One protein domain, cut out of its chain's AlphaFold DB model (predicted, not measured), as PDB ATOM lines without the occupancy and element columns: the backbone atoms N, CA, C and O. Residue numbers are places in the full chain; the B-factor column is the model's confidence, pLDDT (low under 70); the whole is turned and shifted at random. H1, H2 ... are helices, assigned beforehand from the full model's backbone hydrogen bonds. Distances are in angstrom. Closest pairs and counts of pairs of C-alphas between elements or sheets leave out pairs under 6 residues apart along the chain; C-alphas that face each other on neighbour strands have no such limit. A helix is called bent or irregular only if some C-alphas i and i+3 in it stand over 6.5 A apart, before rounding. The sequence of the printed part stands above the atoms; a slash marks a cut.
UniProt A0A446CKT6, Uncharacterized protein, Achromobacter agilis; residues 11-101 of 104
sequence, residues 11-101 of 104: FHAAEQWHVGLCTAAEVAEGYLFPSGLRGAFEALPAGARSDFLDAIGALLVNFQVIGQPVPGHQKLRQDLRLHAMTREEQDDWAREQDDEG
ATOM      1  N   PHE A  11     127.162 116.563 108.347       85.00
ATOM      2  CA  PHE A  11     125.770 116.113 108.283       85.00
ATOM      3  C   PHE A  11     125.495 115.045 109.339       85.00
ATOM      4  O   PHE A  11     124.550 115.167 110.115       85.00
ATOM      5  N   HIS A  12     126.365 114.040 109.433       85.62
ATOM      6  CA  HIS A  12     126.205 112.974 110.415       85.62
ATOM      7  C   HIS A  12     126.299 113.488 111.860       85.62
ATOM      8  O   HIS A  12     125.532 113.076 112.729       85.62
ATOM      9  N   ALA A  13     127.205 114.432 112.127       88.75
ATOM     10  CA  ALA A  13     127.304 115.060 113.440       88.75
ATOM     11  C   ALA A  13     126.037 115.852 113.813       88.75
ATOM     12  O   ALA A  13     125.637 115.853 114.977       88.75
ATOM     13  N   ALA A  14     125.385 116.498 112.839       88.81
ATOM     14  CA  ALA A  14     124.125 117.206 113.053       88.81
ATOM     15  C   ALA A  14     122.973 116.243 113.377       88.81
ATOM     16  O   ALA A  14     122.202 116.512 114.297       88.81
ATOM     17  N   GLU A  15     122.895 115.094 112.695       85.50
ATOM     18  CA  GLU A  15     121.921 114.038 113.010       85.50
ATOM     19  C   GLU A  15     122.102 113.518 114.444       85.50
ATOM     20  O   GLU A  15     121.138 113.440 115.205       85.50
ATOM     21  N   GLN A  16     123.342 113.208 114.842       88.00
ATOM     22  CA  GLN A  16     123.652 112.727 116.194       88.00
ATOM     23  C   GLN A  16     123.300 113.759 117.270       88.00
ATOM     24  O   GLN A  16     122.710 113.408 118.295       88.00
ATOM     25  N   TRP A  17     123.634 115.032 117.033       91.75
ATOM     26  CA  TRP A  17     123.244 116.121 117.925       91.75
ATOM     27  C   TRP A  17     121.721 116.206 118.066       91.75
ATOM     28  O   TRP A  17     121.220 116.300 119.184       91.75
ATOM     29  N   HIS A  18     120.985 116.131 116.956       86.19
ATOM     30  CA  HIS A  18     119.533 116.274 116.958       86.19
ATOM     31  C   HIS A  18     118.841 115.130 117.708       86.19
ATOM     32  O   HIS A  18     117.911 115.371 118.472       86.19
ATOM     33  N   VAL A  19     119.310 113.888 117.553       84.81
ATOM     34  CA  VAL A  19     118.809 112.755 118.350       84.81
ATOM     35  C   VAL A  19     119.021 113.014 119.844       84.81
ATOM     36  O   VAL A  19     118.082 112.882 120.627       84.81
ATOM     37  N   GLY A  20     120.222 113.453 120.237       84.38
ATOM     38  CA  GLY A  20     120.519 113.795 121.630       84.38
ATOM     39  C   GLY A  20     119.650 114.937 122.167       84.38
ATOM     40  O   GLY A  20     119.195 114.874 123.309       84.38
ATOM     41  N   LEU A  21     119.373 115.945 121.336       84.38
ATOM     42  CA  LEU A  21     118.458 117.037 121.659       84.38
ATOM     43  C   LEU A  21     117.043 116.516 121.943       84.38
ATOM     44  O   LEU A  21     116.461 116.889 122.957       84.38
ATOM     45  N   CYS A  22     116.502 115.646 121.084       82.44
ATOM     46  CA  CYS A  22     115.174 115.059 121.269       82.44
ATOM     47  C   CYS A  22     115.089 114.226 122.552       82.44
ATOM     48  O   CYS A  22     114.160 114.410 123.331       82.44
ATOM     49  N   THR A  23     116.079 113.371 122.822       82.00
ATOM     50  CA  THR A  23     116.122 112.591 124.068       82.00
ATOM     51  C   THR A  23     116.198 113.496 125.299       82.00
ATOM     52  O   THR A  23     115.519 113.248 126.293       82.00
ATOM     53  N   ALA A  24     116.993 114.569 125.249       75.25
ATOM     54  CA  ALA A  24     117.066 115.530 126.346       75.25
ATOM     55  C   ALA A  24     115.733 116.268 126.555       75.25
ATOM     56  O   ALA A  24     115.346 116.485 127.700       75.25
ATOM     57  N   ALA A  25     115.018 116.598 125.475       73.88
ATOM     58  CA  ALA A  25     113.691 117.208 125.536       73.88
ATOM     59  C   ALA A  25     112.653 116.285 126.193       73.88
ATOM     60  O   ALA A  25     111.870 116.738 127.027       73.88
ATOM     61  N   GLU A  26     112.667 114.997 125.836       75.25
ATOM     62  CA  GLU A  26     111.795 113.972 126.423       75.25
ATOM     63  C   GLU A  26     112.062 113.807 127.922       75.25
ATOM     64  O   GLU A  26     111.128 113.832 128.719       75.25
ATOM     65  N   VAL A  27     113.335 113.701 128.320       72.38
ATOM     66  CA  VAL A  27     113.737 113.597 129.736       72.38
ATOM     67  C   VAL A  27     113.388 114.864 130.515       72.38
ATOM     68  O   VAL A  27     113.042 114.788 131.691       72.38
ATOM     69  N   ALA A  28     113.482 116.026 129.873       66.25
ATOM     70  CA  ALA A  28     113.089 117.295 130.462       66.25
ATOM     71  C   ALA A  28     111.566 117.499 130.486       66.25
ATOM     72  O   ALA A  28     111.138 118.554 130.935       66.25
ATOM     73  N   GLU A  29     110.756 116.552 129.995       68.25
ATOM     74  CA  GLU A  29     109.289 116.654 129.909       68.25
ATOM     75  C   GLU A  29     108.812 117.964 129.245       68.25
ATOM     76  O   GLU A  29     107.796 118.547 129.621       68.25
ATOM     77  N   GLY A  30     109.570 118.468 128.264       54.22
ATOM     78  CA  GLY A  30     109.272 119.729 127.573       54.22
ATOM     79  C   GLY A  30     109.623 121.013 128.343       54.22
ATOM     80  O   GLY A  30     109.398 122.105 127.821       54.22
ATOM     81  N   TYR A  31     110.211 120.924 129.541       46.72
ATOM     82  CA  TYR A  31     110.764 122.076 130.263       46.72
ATOM     83  C   TYR A  31     112.105 122.528 129.678       46.72
ATOM     84  O   TYR A  31     112.748 121.807 128.928       46.72
ATOM     85  N   LEU A  32     112.553 123.737 130.027       56.31
ATOM     86  CA  LEU A  32     113.781 124.333 129.495       56.31
ATOM     87  C   LEU A  32     115.025 123.465 129.776       56.31
ATOM     88  O   LEU A  32     115.336 123.168 130.928       56.31
ATOM     89  N   PHE A  33     115.775 123.123 128.724       67.62
ATOM     90  CA  PHE A  33     116.985 122.297 128.799       67.62
ATOM     91  C   PHE A  33     118.092 122.830 127.867       67.62
ATOM     92  O   PHE A  33     117.811 123.514 126.879       67.62
ATOM     93  N   PRO A  34     119.376 122.564 128.167       76.75
ATOM     94  CA  PRO A  34     120.478 123.020 127.329       76.75
ATOM     95  C   PRO A  34     120.555 122.224 126.021       76.75
ATOM     96  O   PRO A  34     120.641 121.001 126.031       76.75
ATOM     97  N   SER A  35     120.624 122.928 124.888       79.50
ATOM     98  CA  SER A  35     120.667 122.286 123.568       79.50
ATOM     99  C   SER A  35     122.019 121.665 123.206       79.50
ATOM    100  O   SER A  35     122.092 120.842 122.303       79.50
ATOM    101  N   GLY A  36     123.123 122.090 123.833       83.94
ATOM    102  CA  GLY A  36     124.475 121.593 123.528       83.94
ATOM    103  C   GLY A  36     125.021 121.953 122.133       83.94
ATOM    104  O   GLY A  36     126.148 121.584 121.806       83.94
ATOM    105  N   LEU A  37     124.270 122.711 121.323       86.50
ATOM    106  CA  LEU A  37     124.561 122.958 119.903       86.50
ATOM    107  C   LEU A  37     125.921 123.627 119.661       86.50
ATOM    108  O   LEU A  37     126.675 123.215 118.784       86.50
ATOM    109  N   ARG A  38     126.260 124.645 120.462       87.19
ATOM    110  CA  ARG A  38     127.547 125.350 120.340       87.19
ATOM    111  C   ARG A  38     128.730 124.418 120.609       87.19
ATOM    112  O   ARG A  38     129.699 124.451 119.862       87.19
ATOM    113  N   GLY A  39     128.624 123.569 121.631       88.62
ATOM    114  CA  GLY A  39     129.667 122.594 121.956       88.62
ATOM    115  C   GLY A  39     129.849 121.562 120.843       88.62
ATOM    116  O   GLY A  39     130.979 121.276 120.455       88.62
ATOM    117  N   ALA A  40     128.742 121.073 120.271       90.06
ATOM    118  CA  ALA A  40     128.778 120.173 119.120       90.06
ATOM    119  C   ALA A  40     129.461 120.827 117.906       90.06
ATOM    120  O   ALA A  40     130.334 120.218 117.296       90.06
ATOM    121  N   PHE A  41     129.145 122.088 117.604       92.38
ATOM    122  CA  PHE A  41     129.777 122.841 116.516       92.38
ATOM    123  C   PHE A  41     131.282 123.067 116.731       92.38
ATOM    124  O   PHE A  41     132.089 122.893 115.816       92.38
ATOM    125  N   GLU A  42     131.680 123.468 117.938       92.75
ATOM    126  CA  GLU A  42     133.078 123.780 118.250       92.75
ATOM    127  C   GLU A  42     133.968 122.531 118.242       92.75
ATOM    128  O   GLU A  42     135.125 122.621 117.821       92.75
ATOM    129  N   ALA A  43     133.416 121.371 118.611       91.81
ATOM    130  CA  ALA A  43     134.100 120.081 118.557       91.81
ATOM    131  C   ALA A  43     134.392 119.600 117.121       91.81
ATOM    132  O   ALA A  43     135.232 118.718 116.927       91.81
ATOM    133  N   LEU A  44     133.736 120.175 116.106       91.31
ATOM    134  CA  LEU A  44     133.940 119.786 114.715       91.31
ATOM    135  C   LEU A  44     135.191 120.427 114.098       91.31
ATOM    136  O   LEU A  44     135.452 121.622 114.304       91.31
ATOM    137  N   PRO A  45     135.916 119.683 113.238       91.88
ATOM    138  CA  PRO A  45     136.928 120.259 112.362       91.88
ATOM    139  C   PRO A  45     136.334 121.358 111.474       91.88
ATOM    140  O   PRO A  45     135.210 121.232 110.993       91.88
ATOM    141  N   ALA A  46     137.112 122.405 111.182       90.31
ATOM    142  CA  ALA A  46     136.636 123.564 110.418       90.31
ATOM    143  C   ALA A  46     135.976 123.194 109.074       90.31
ATOM    144  O   ALA A  46     134.960 123.777 108.711       90.31
ATOM    145  N   GLY A  47     136.506 122.184 108.374       87.38
ATOM    146  CA  GLY A  47     135.970 121.719 107.092       87.38
ATOM    147  C   GLY A  47     134.604 121.022 107.159       87.38
ATOM    148  O   GLY A  47     134.004 120.830 106.113       87.38
ATOM    149  N   ALA A  48     134.117 120.660 108.350       89.31
ATOM    150  CA  ALA A  48     132.825 119.996 108.559       89.31
ATOM    151  C   ALA A  48     131.748 120.942 109.122       89.31
ATOM    152  O   ALA A  48     130.575 120.590 109.196       89.31
ATOM    153  N   ARG A  49     132.135 122.154 109.540       91.94
ATOM    154  CA  ARG A  49     131.249 123.093 110.242       91.94
ATOM    155  C   ARG A  49     130.152 123.678 109.352       91.94
ATOM    156  O   ARG A  49     129.047 123.877 109.838       91.94
ATOM    157  N   SER A  50     130.451 123.945 108.078       89.94
ATOM    158  CA  SER A  50     129.447 124.437 107.119       89.94
ATOM    159  C   SER A  50     128.372 123.382 106.878       89.94
ATOM    160  O   SER A  50     127.199 123.649 107.098       89.94
ATOM    161  N   ASP A  51     128.799 122.162 106.539       88.38
ATOM    162  CA  ASP A  51     127.914 121.013 106.330       88.38
ATOM    163  C   ASP A  51     127.038 120.734 107.565       88.38
ATOM    164  O   ASP A  51     125.851 120.449 107.439       88.38
ATOM    165  N   PHE A  52     127.605 120.870 108.770       90.94
ATOM    166  CA  PHE A  52     126.853 120.760 110.019       90.94
ATOM    167  C   PHE A  52     125.761 121.825 110.136       90.94
ATOM    168  O   PHE A  52     124.615 121.480 110.390       90.94
ATOM    169  N   LEU A  53     126.076 123.109 109.933       90.69
ATOM    170  CA  LEU A  53     125.077 124.179 110.039       90.69
ATOM    171  C   LEU A  53     123.962 124.043 108.992       90.69
ATOM    172  O   LEU A  53     122.793 124.232 109.333       90.69
ATOM    173  N   ASP A  54     124.303 123.655 107.762       86.94
ATOM    174  CA  ASP A  54     123.321 123.388 106.706       86.94
ATOM    175  C   ASP A  54     122.380 122.238 107.106       86.94
ATOM    176  O   ASP A  54     121.156 122.343 106.983       86.94
ATOM    177  N   ALA A  55     122.937 121.156 107.655       85.94
ATOM    178  CA  ALA A  55     122.173 120.013 108.142       85.94
ATOM    179  C   ALA A  55     121.272 120.361 109.336       85.94
ATOM    180  O   ALA A  55     120.135 119.897 109.386       85.94
ATOM    181  N   ILE A  56     121.737 121.194 110.275       87.25
ATOM    182  CA  ILE A  56     120.929 121.682 111.405       87.25
ATOM    183  C   ILE A  56     119.699 122.436 110.897       87.25
ATOM    184  O   ILE A  56     118.594 122.185 111.375       87.25
ATOM    185  N   GLY A  57     119.874 123.321 109.909       81.62
ATOM    186  CA  GLY A  57     118.760 124.030 109.279       81.62
ATOM    187  C   GLY A  57     117.726 123.064 108.701       81.62
ATOM    188  O   GLY A  57     116.539 123.179 109.001       81.62
ATOM    189  N   ALA A  58     118.178 122.061 107.944       78.62
ATOM    190  CA  ALA A  58     117.298 121.039 107.382       78.62
ATOM    191  C   ALA A  58     116.583 120.212 108.466       78.62
ATOM    192  O   ALA A  58     115.385 119.973 108.357       78.62
ATOM    193  N   LEU A  59     117.286 119.803 109.526       75.75
ATOM    194  CA  LEU A  59     116.731 118.975 110.600       75.75
ATOM    195  C   LEU A  59     115.682 119.716 111.429       75.75
ATOM    196  O   LEU A  59     114.638 119.140 111.708       75.75
ATOM    197  N   LEU A  60     115.913 120.984 111.779       73.12
ATOM    198  CA  LEU A  60     114.934 121.771 112.538       73.12
ATOM    199  C   LEU A  60     113.668 122.056 111.718       73.12
ATOM    200  O   LEU A  60     112.566 121.991 112.260       73.12
ATOM    201  N   VAL A  61     113.816 122.302 110.412       65.62
ATOM    202  CA  VAL A  61     112.674 122.427 109.491       65.62
ATOM    203  C   VAL A  61     111.934 121.092 109.359       65.62
ATOM    204  O   VAL A  61     110.710 121.063 109.410       65.62
ATOM    205  N   ASN A  62     112.656 119.979 109.217       57.41
ATOM    206  CA  ASN A  62     112.071 118.655 109.004       57.41
ATOM    207  C   ASN A  62     111.390 118.087 110.267       57.41
ATOM    208  O   ASN A  62     110.305 117.512 110.187       57.41
ATOM    209  N   PHE A  63     111.989 118.284 111.447       56.44
ATOM    210  CA  PHE A  63     111.458 117.817 112.732       56.44
ATOM    211  C   PHE A  63     110.075 118.396 113.031       56.44
ATOM    212  O   PHE A  63     109.185 117.665 113.463       56.44
ATOM    213  N   GLN A  64     109.858 119.676 112.718       55.12
ATOM    214  CA  GLN A  64     108.550 120.324 112.855       55.12
ATOM    215  C   GLN A  64     107.464 119.748 111.927       55.12
ATOM    216  O   GLN A  64     106.295 120.085 112.080       55.12
ATOM    217  N   VAL A  65     107.823 118.907 110.953       49.94
ATOM    218  CA  VAL A  65     106.921 118.468 109.878       49.94
ATOM    219  C   VAL A  65     106.660 116.958 109.917       49.94
ATOM    220  O   VAL A  65     105.570 116.531 109.541       49.94
ATOM    221  N   ILE A  66     107.626 116.135 110.354       48.06
ATOM    222  CA  ILE A  66     107.554 114.663 110.197       48.06
ATOM    223  C   ILE A  66     107.934 113.879 111.475       48.06
ATOM    224  O   ILE A  66     107.862 112.651 111.488       48.06
ATOM    225  N   GLY A  67     108.299 114.547 112.576       55.66
ATOM    226  CA  GLY A  67     108.763 113.885 113.805       55.66
ATOM    227  C   GLY A  67     110.269 113.573 113.806       55.66
ATOM    228  O   GLY A  67     111.039 114.197 113.076       55.66
ATOM    229  N   GLN A  68     110.722 112.650 114.669       56.75
ATOM    230  CA  GLN A  68     112.155 112.399 114.899       56.75
ATOM    231  C   GLN A  68     112.880 111.873 113.639       56.75
ATOM    232  O   GLN A  68     112.412 110.918 113.014       56.75
ATOM    233  N   PRO A  69     114.042 112.445 113.269       59.25
ATOM    234  CA  PRO A  69     114.820 111.980 112.127       59.25
ATOM    235  C   PRO A  69     115.448 110.607 112.400       59.25
ATOM    236  O   PRO A  69     115.945 110.342 113.493       59.25
ATOM    237  N   VAL A  70     115.475 109.749 111.377       63.56
ATOM    238  CA  VAL A  70     116.200 108.469 111.410       63.56
ATOM    239  C   VAL A  70     117.567 108.672 110.740       63.56
ATOM    240  O   VAL A  70     117.599 108.926 109.529       63.56
ATOM    241  N   PRO A  71     118.692 108.568 111.478       60.28
ATOM    242  CA  PRO A  71     120.023 108.877 110.950       60.28
ATOM    243  C   PRO A  71     120.382 108.079 109.690       60.28
ATOM    244  O   PRO A  71     120.195 106.864 109.653       60.28
ATOM    245  N   GLY A  72     120.914 108.745 108.660       65.94
ATOM    246  CA  GLY A  72     121.363 108.108 107.412       65.94
ATOM    247  C   GLY A  72     120.252 107.680 106.444       65.94
ATOM    248  O   GLY A  72     120.547 107.168 105.362       65.94
ATOM    249  N   HIS A  73     118.983 107.903 106.793       62.97
ATOM    250  CA  HIS A  73     117.828 107.530 105.970       62.97
ATOM    251  C   HIS A  73     117.140 108.723 105.284       62.97
ATOM    252  O   HIS A  73     116.257 108.510 104.452       62.97
ATOM    253  N   GLN A  74     117.543 109.962 105.584       61.34
ATOM    254  CA  GLN A  74     116.944 111.187 105.039       61.34
ATOM    255  C   GLN A  74     117.941 111.962 104.164       61.34
ATOM    256  O   GLN A  74     119.127 112.056 104.486       61.34
ATOM    257  N   LYS A  75     117.479 112.537 103.044       63.44
ATOM    258  CA  LYS A  75     118.322 113.345 102.148       63.44
ATOM    259  C   LYS A  75     118.128 114.827 102.453       63.44
ATOM    260  O   LYS A  75     117.486 115.561 101.706       63.44
ATOM    261  N   LEU A  76     118.805 115.287 103.502       61.12
ATOM    262  CA  LEU A  76     118.727 116.663 104.020       61.12
ATOM    263  C   LEU A  76     119.057 117.766 102.991       61.12
ATOM    264  O   LEU A  76     118.702 118.920 103.190       61.12
ATOM    265  N   ARG A  77     119.717 117.429 101.872       51.66
ATOM    266  CA  ARG A  77     120.004 118.364 100.765       51.66
ATOM    267  C   ARG A  77     118.831 118.602  99.804       51.66
ATOM    268  O   ARG A  77     118.921 119.503  98.978       51.66
ATOM    269  N   GLN A  78     117.809 117.748  99.814       44.97
ATOM    270  CA  GLN A  78     116.755 117.722  98.786       44.97
ATOM    271  C   GLN A  78     115.338 117.731  99.366       44.97
ATOM    272  O   GLN A  78     114.392 118.014  98.633       44.97
ATOM    273  N   ASP A  79     115.189 117.461 100.661       43.06
ATOM    274  CA  ASP A  79     113.888 117.342 101.305       43.06
ATOM    275  C   ASP A  79     113.498 118.668 101.981       43.06
ATOM    276  O   ASP A  79     114.105 119.096 102.959       43.06
ATOM    277  N   LEU A  80     112.472 119.328 101.440       37.28
ATOM    278  CA  LEU A  80     111.811 120.498 102.027       37.28
ATOM    279  C   LEU A  80     110.303 120.313 101.840       37.28
ATOM    280  O   LEU A  80     109.820 120.331 100.704       37.28
ATOM    281  N   ARG A  81     109.547 120.119 102.927       38.78
ATOM    282  CA  ARG A  81     108.077 120.215 102.911       38.78
ATOM    283  C   ARG A  81     107.558 120.900 104.168       38.78
ATOM    284  O   ARG A  81     108.196 120.851 105.205       38.78
ATOM    285  N   LEU A  82     106.436 121.593 103.986       37.94
ATOM    286  CA  LEU A  82     105.844 122.597 104.870       37.94
ATOM    287  C   LEU A  82     104.891 122.003 105.926       37.94
ATOM    288  O   LEU A  82     104.439 120.867 105.806       37.94
ATOM    289  N   HIS A  83     104.623 122.843 106.926       38.22
ATOM    290  CA  HIS A  83     104.120 122.612 108.286       38.22
ATOM    291  C   HIS A  83     102.728 121.968 108.418       38.22
ATOM    292  O   HIS A  83     101.825 122.260 107.635       38.22
ATOM    293  N   ALA A  84     102.529 121.185 109.484       45.62
ATOM    294  CA  ALA A  84     101.207 120.780 109.953       45.62
ATOM    295  C   ALA A  84     100.920 121.467 111.292       45.62
ATOM    296  O   ALA A  84     101.411 121.045 112.332       45.62
ATOM    297  N   MET A  85     100.124 122.531 111.247       49.84
ATOM    298  CA  MET A  85      99.492 123.087 112.441       49.84
ATOM    299  C   MET A  85      98.364 122.148 112.878       49.84
ATOM    300  O   MET A  85      97.646 121.605 112.026       49.84
ATOM    301  N   THR A  86      98.162 121.991 114.180       57.31
ATOM    302  CA  THR A  86      96.923 121.408 114.706       57.31
ATOM    303  C   THR A  86      95.729 122.300 114.343       57.31
ATOM    304  O   THR A  86      95.881 123.458 113.957       57.31
ATOM    305  N   ARG A  87      94.507 121.760 114.423       51.62
ATOM    306  CA  ARG A  87      93.296 122.513 114.056       51.62
ATOM    307  C   ARG A  87      93.097 123.755 114.938       51.62
ATOM    308  O   ARG A  87      92.723 124.796 114.420       51.62
ATOM    309  N   GLU A  88      93.400 123.646 116.230       59.59
ATOM    310  CA  GLU A  88      93.322 124.766 117.178       59.59
ATOM    311  C   GLU A  88      94.378 125.839 116.890       59.59
ATOM    312  O   GLU A  88      94.043 127.018 116.871       59.59
ATOM    313  N   GLU A  89      95.609 125.456 116.540       56.72
ATOM    314  CA  GLU A  89      96.659 126.419 116.171       56.72
ATOM    315  C   GLU A  89      96.323 127.191 114.884       56.72
ATOM    316  O   GLU A  89      96.685 128.359 114.761       56.72
ATOM    317  N   GLN A  90      95.618 126.577 113.923       54.41
ATOM    318  CA  GLN A  90      95.154 127.285 112.718       54.41
ATOM    319  C   GLN A  90      94.051 128.293 113.045       54.41
ATOM    320  O   GLN A  90      94.049 129.399 112.504       54.41
ATOM    321  N   ASP A  91      93.136 127.920 113.940       67.75
ATOM    322  CA  ASP A  91      92.019 128.770 114.341       67.75
ATOM    323  C   ASP A  91      92.480 129.939 115.233       67.75
ATOM    324  O   ASP A  91      91.891 131.021 115.169       67.75
ATOM    325  N   ASP A  92      93.511 129.741 116.059       65.50
ATOM    326  CA  ASP A  92      94.124 130.790 116.885       65.50
ATOM    327  C   ASP A  92      94.939 131.768 116.028       65.50
ATOM    328  O   ASP A  92      94.733 132.978 116.117       65.50
ATOM    329  N   TRP A  93      95.763 131.258 115.108       67.75
ATOM    330  CA  TRP A  93      96.506 132.096 114.164       67.75
ATOM    331  C   TRP A  93      95.573 132.943 113.282       67.75
ATOM    332  O   TRP A  93      95.827 134.128 113.084       67.75
ATOM    333  N   ALA A  94      94.458 132.380 112.794       60.50
ATOM    334  CA  ALA A  94      93.473 133.121 111.998       60.50
ATOM    335  C   ALA A  94      92.821 134.277 112.778       60.50
ATOM    336  O   ALA A  94      92.559 135.331 112.203       60.50
ATOM    337  N   ARG A  95      92.603 134.102 114.087       69.88
ATOM    338  CA  ARG A  95      92.063 135.153 114.961       69.88
ATOM    339  C   ARG A  95      93.073 136.271 115.217       69.88
ATOM    340  O   ARG A  95      92.701 137.436 115.154       69.88
ATOM    341  N   GLU A  96      94.344 135.938 115.430       65.12
ATOM    342  CA  GLU A  96      95.407 136.934 115.638       65.12
ATOM    343  C   GLU A  96      95.634 137.829 114.405       65.12
ATOM    344  O   GLU A  96      95.936 139.014 114.546       65.12
ATOM    345  N   GLN A  97      95.450 137.298 113.192       63.19
ATOM    346  CA  GLN A  97      95.603 138.080 111.957       63.19
ATOM    347  C   GLN A  97      94.417 139.022 111.672       63.19
ATOM    348  O   GLN A  97      94.625 140.092 111.095       63.19
ATOM    349  N   ASP A  98      93.197 138.665 112.089       57.31
ATOM    350  CA  ASP A  98      92.020 139.545 111.984       57.31
ATOM    351  C   ASP A  98      92.103 140.739 112.964       57.31
ATOM    352  O   ASP A  98      91.633 141.833 112.642       57.31
ATOM    353  N   ASP A  99      92.757 140.564 114.118       56.59
ATOM    354  CA  ASP A  99      92.938 141.615 115.131       56.59
ATOM    355  C   ASP A  99      94.065 142.619 114.784       56.59
ATOM    356  O   ASP A  99      93.957 143.803 115.113       56.59
ATOM    357  N   GLU A 100      95.125 142.206 114.073       54.38
ATOM    358  CA  GLU A 100      96.228 143.104 113.665       54.38
ATOM    359  C   GLU A 100      95.977 143.862 112.340       54.38
ATOM    360  O   GLU A 100      96.701 144.808 112.017       54.38
ATOM    361  N   GLY A 101      94.933 143.507 111.584       52.00
ATOM    362  CA  GLY A 101      94.585 144.117 110.289       52.00
ATOM    363  C   GLY A 101      93.393 145.083 110.306       52.00
ATOM    364  O   GLY A 101      92.942 145.517 109.245       52.00
TER     365      GLY A 101
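Overview. This is residues 11 to 101 of the 104 residues of an uncharacterized protein of Achromobacter agilis (UniProt A0A446CKT6). The long helix H3 makes the base of a small helical body; H1 meets it through its own residues 11 to 18 and splays away from it as one arm of a V, with the short H2 beside them. After a long unnamed stretch, H4 sticks out alone at the far end, where residues 86 to 92 and 94 to 101 stand free. The printed part has 91 residues, with four named helices in the order H1, H2, H3, H4 and no named strand: the class is all helix. The whole is loose, with a radius of gyration of the C-alphas of 16.1 A, and elongated, spanning 49 by 32 by 25 A.

Along the chain. Find C-alpha 46 at (136.636, 123.564, 110.418); from there H3 runs over residues 46 to 66, 30.4 A long. It is irregular: C-alphas 47 and 50 are 7.1 A apart. H1, residues 11 to 27, starts at C-alpha 11 at (125.770, 116.113, 108.283) and is 24.7 A long. H2 is residues 37 to 42. H4, residues 87 to 100, runs 20.8 A to C-alpha 100 at (96.228, 143.104, 113.665).

Arrangement. Look first at the C-alphas of Phe 11 and Phe 52, the closest of H1 and H3, 5.1 A apart. These helices touch through residues 11 to 18 and 51 to 59 alone, the same way at a steep tilt of 48 degrees. H1 and H2 form a helical hairpin and only just touch, with 3 pairs of C-alphas within 8 A, the closest being Trp 17 and Ala 40 at 7.0 A. H2 and H3 are close but not clearly touching; their closest C-alphas, Phe 41 and Arg 49, are 6.4 A apart. H4 is apart from H1, H2 and H3. In H1, H2 and H4 every O i to N i+4 pair is within hydrogen-bond range; in H3, 13 of 17 are.

Size, cuts and confidence. The farthest C-alphas, Pro 45 and Asp 99, are 49.0 A apart. The printed part has no cut; its long link is residues 67 to 86. Look for pLDDT under 70 at residues 28 to 33 and 61 to 101.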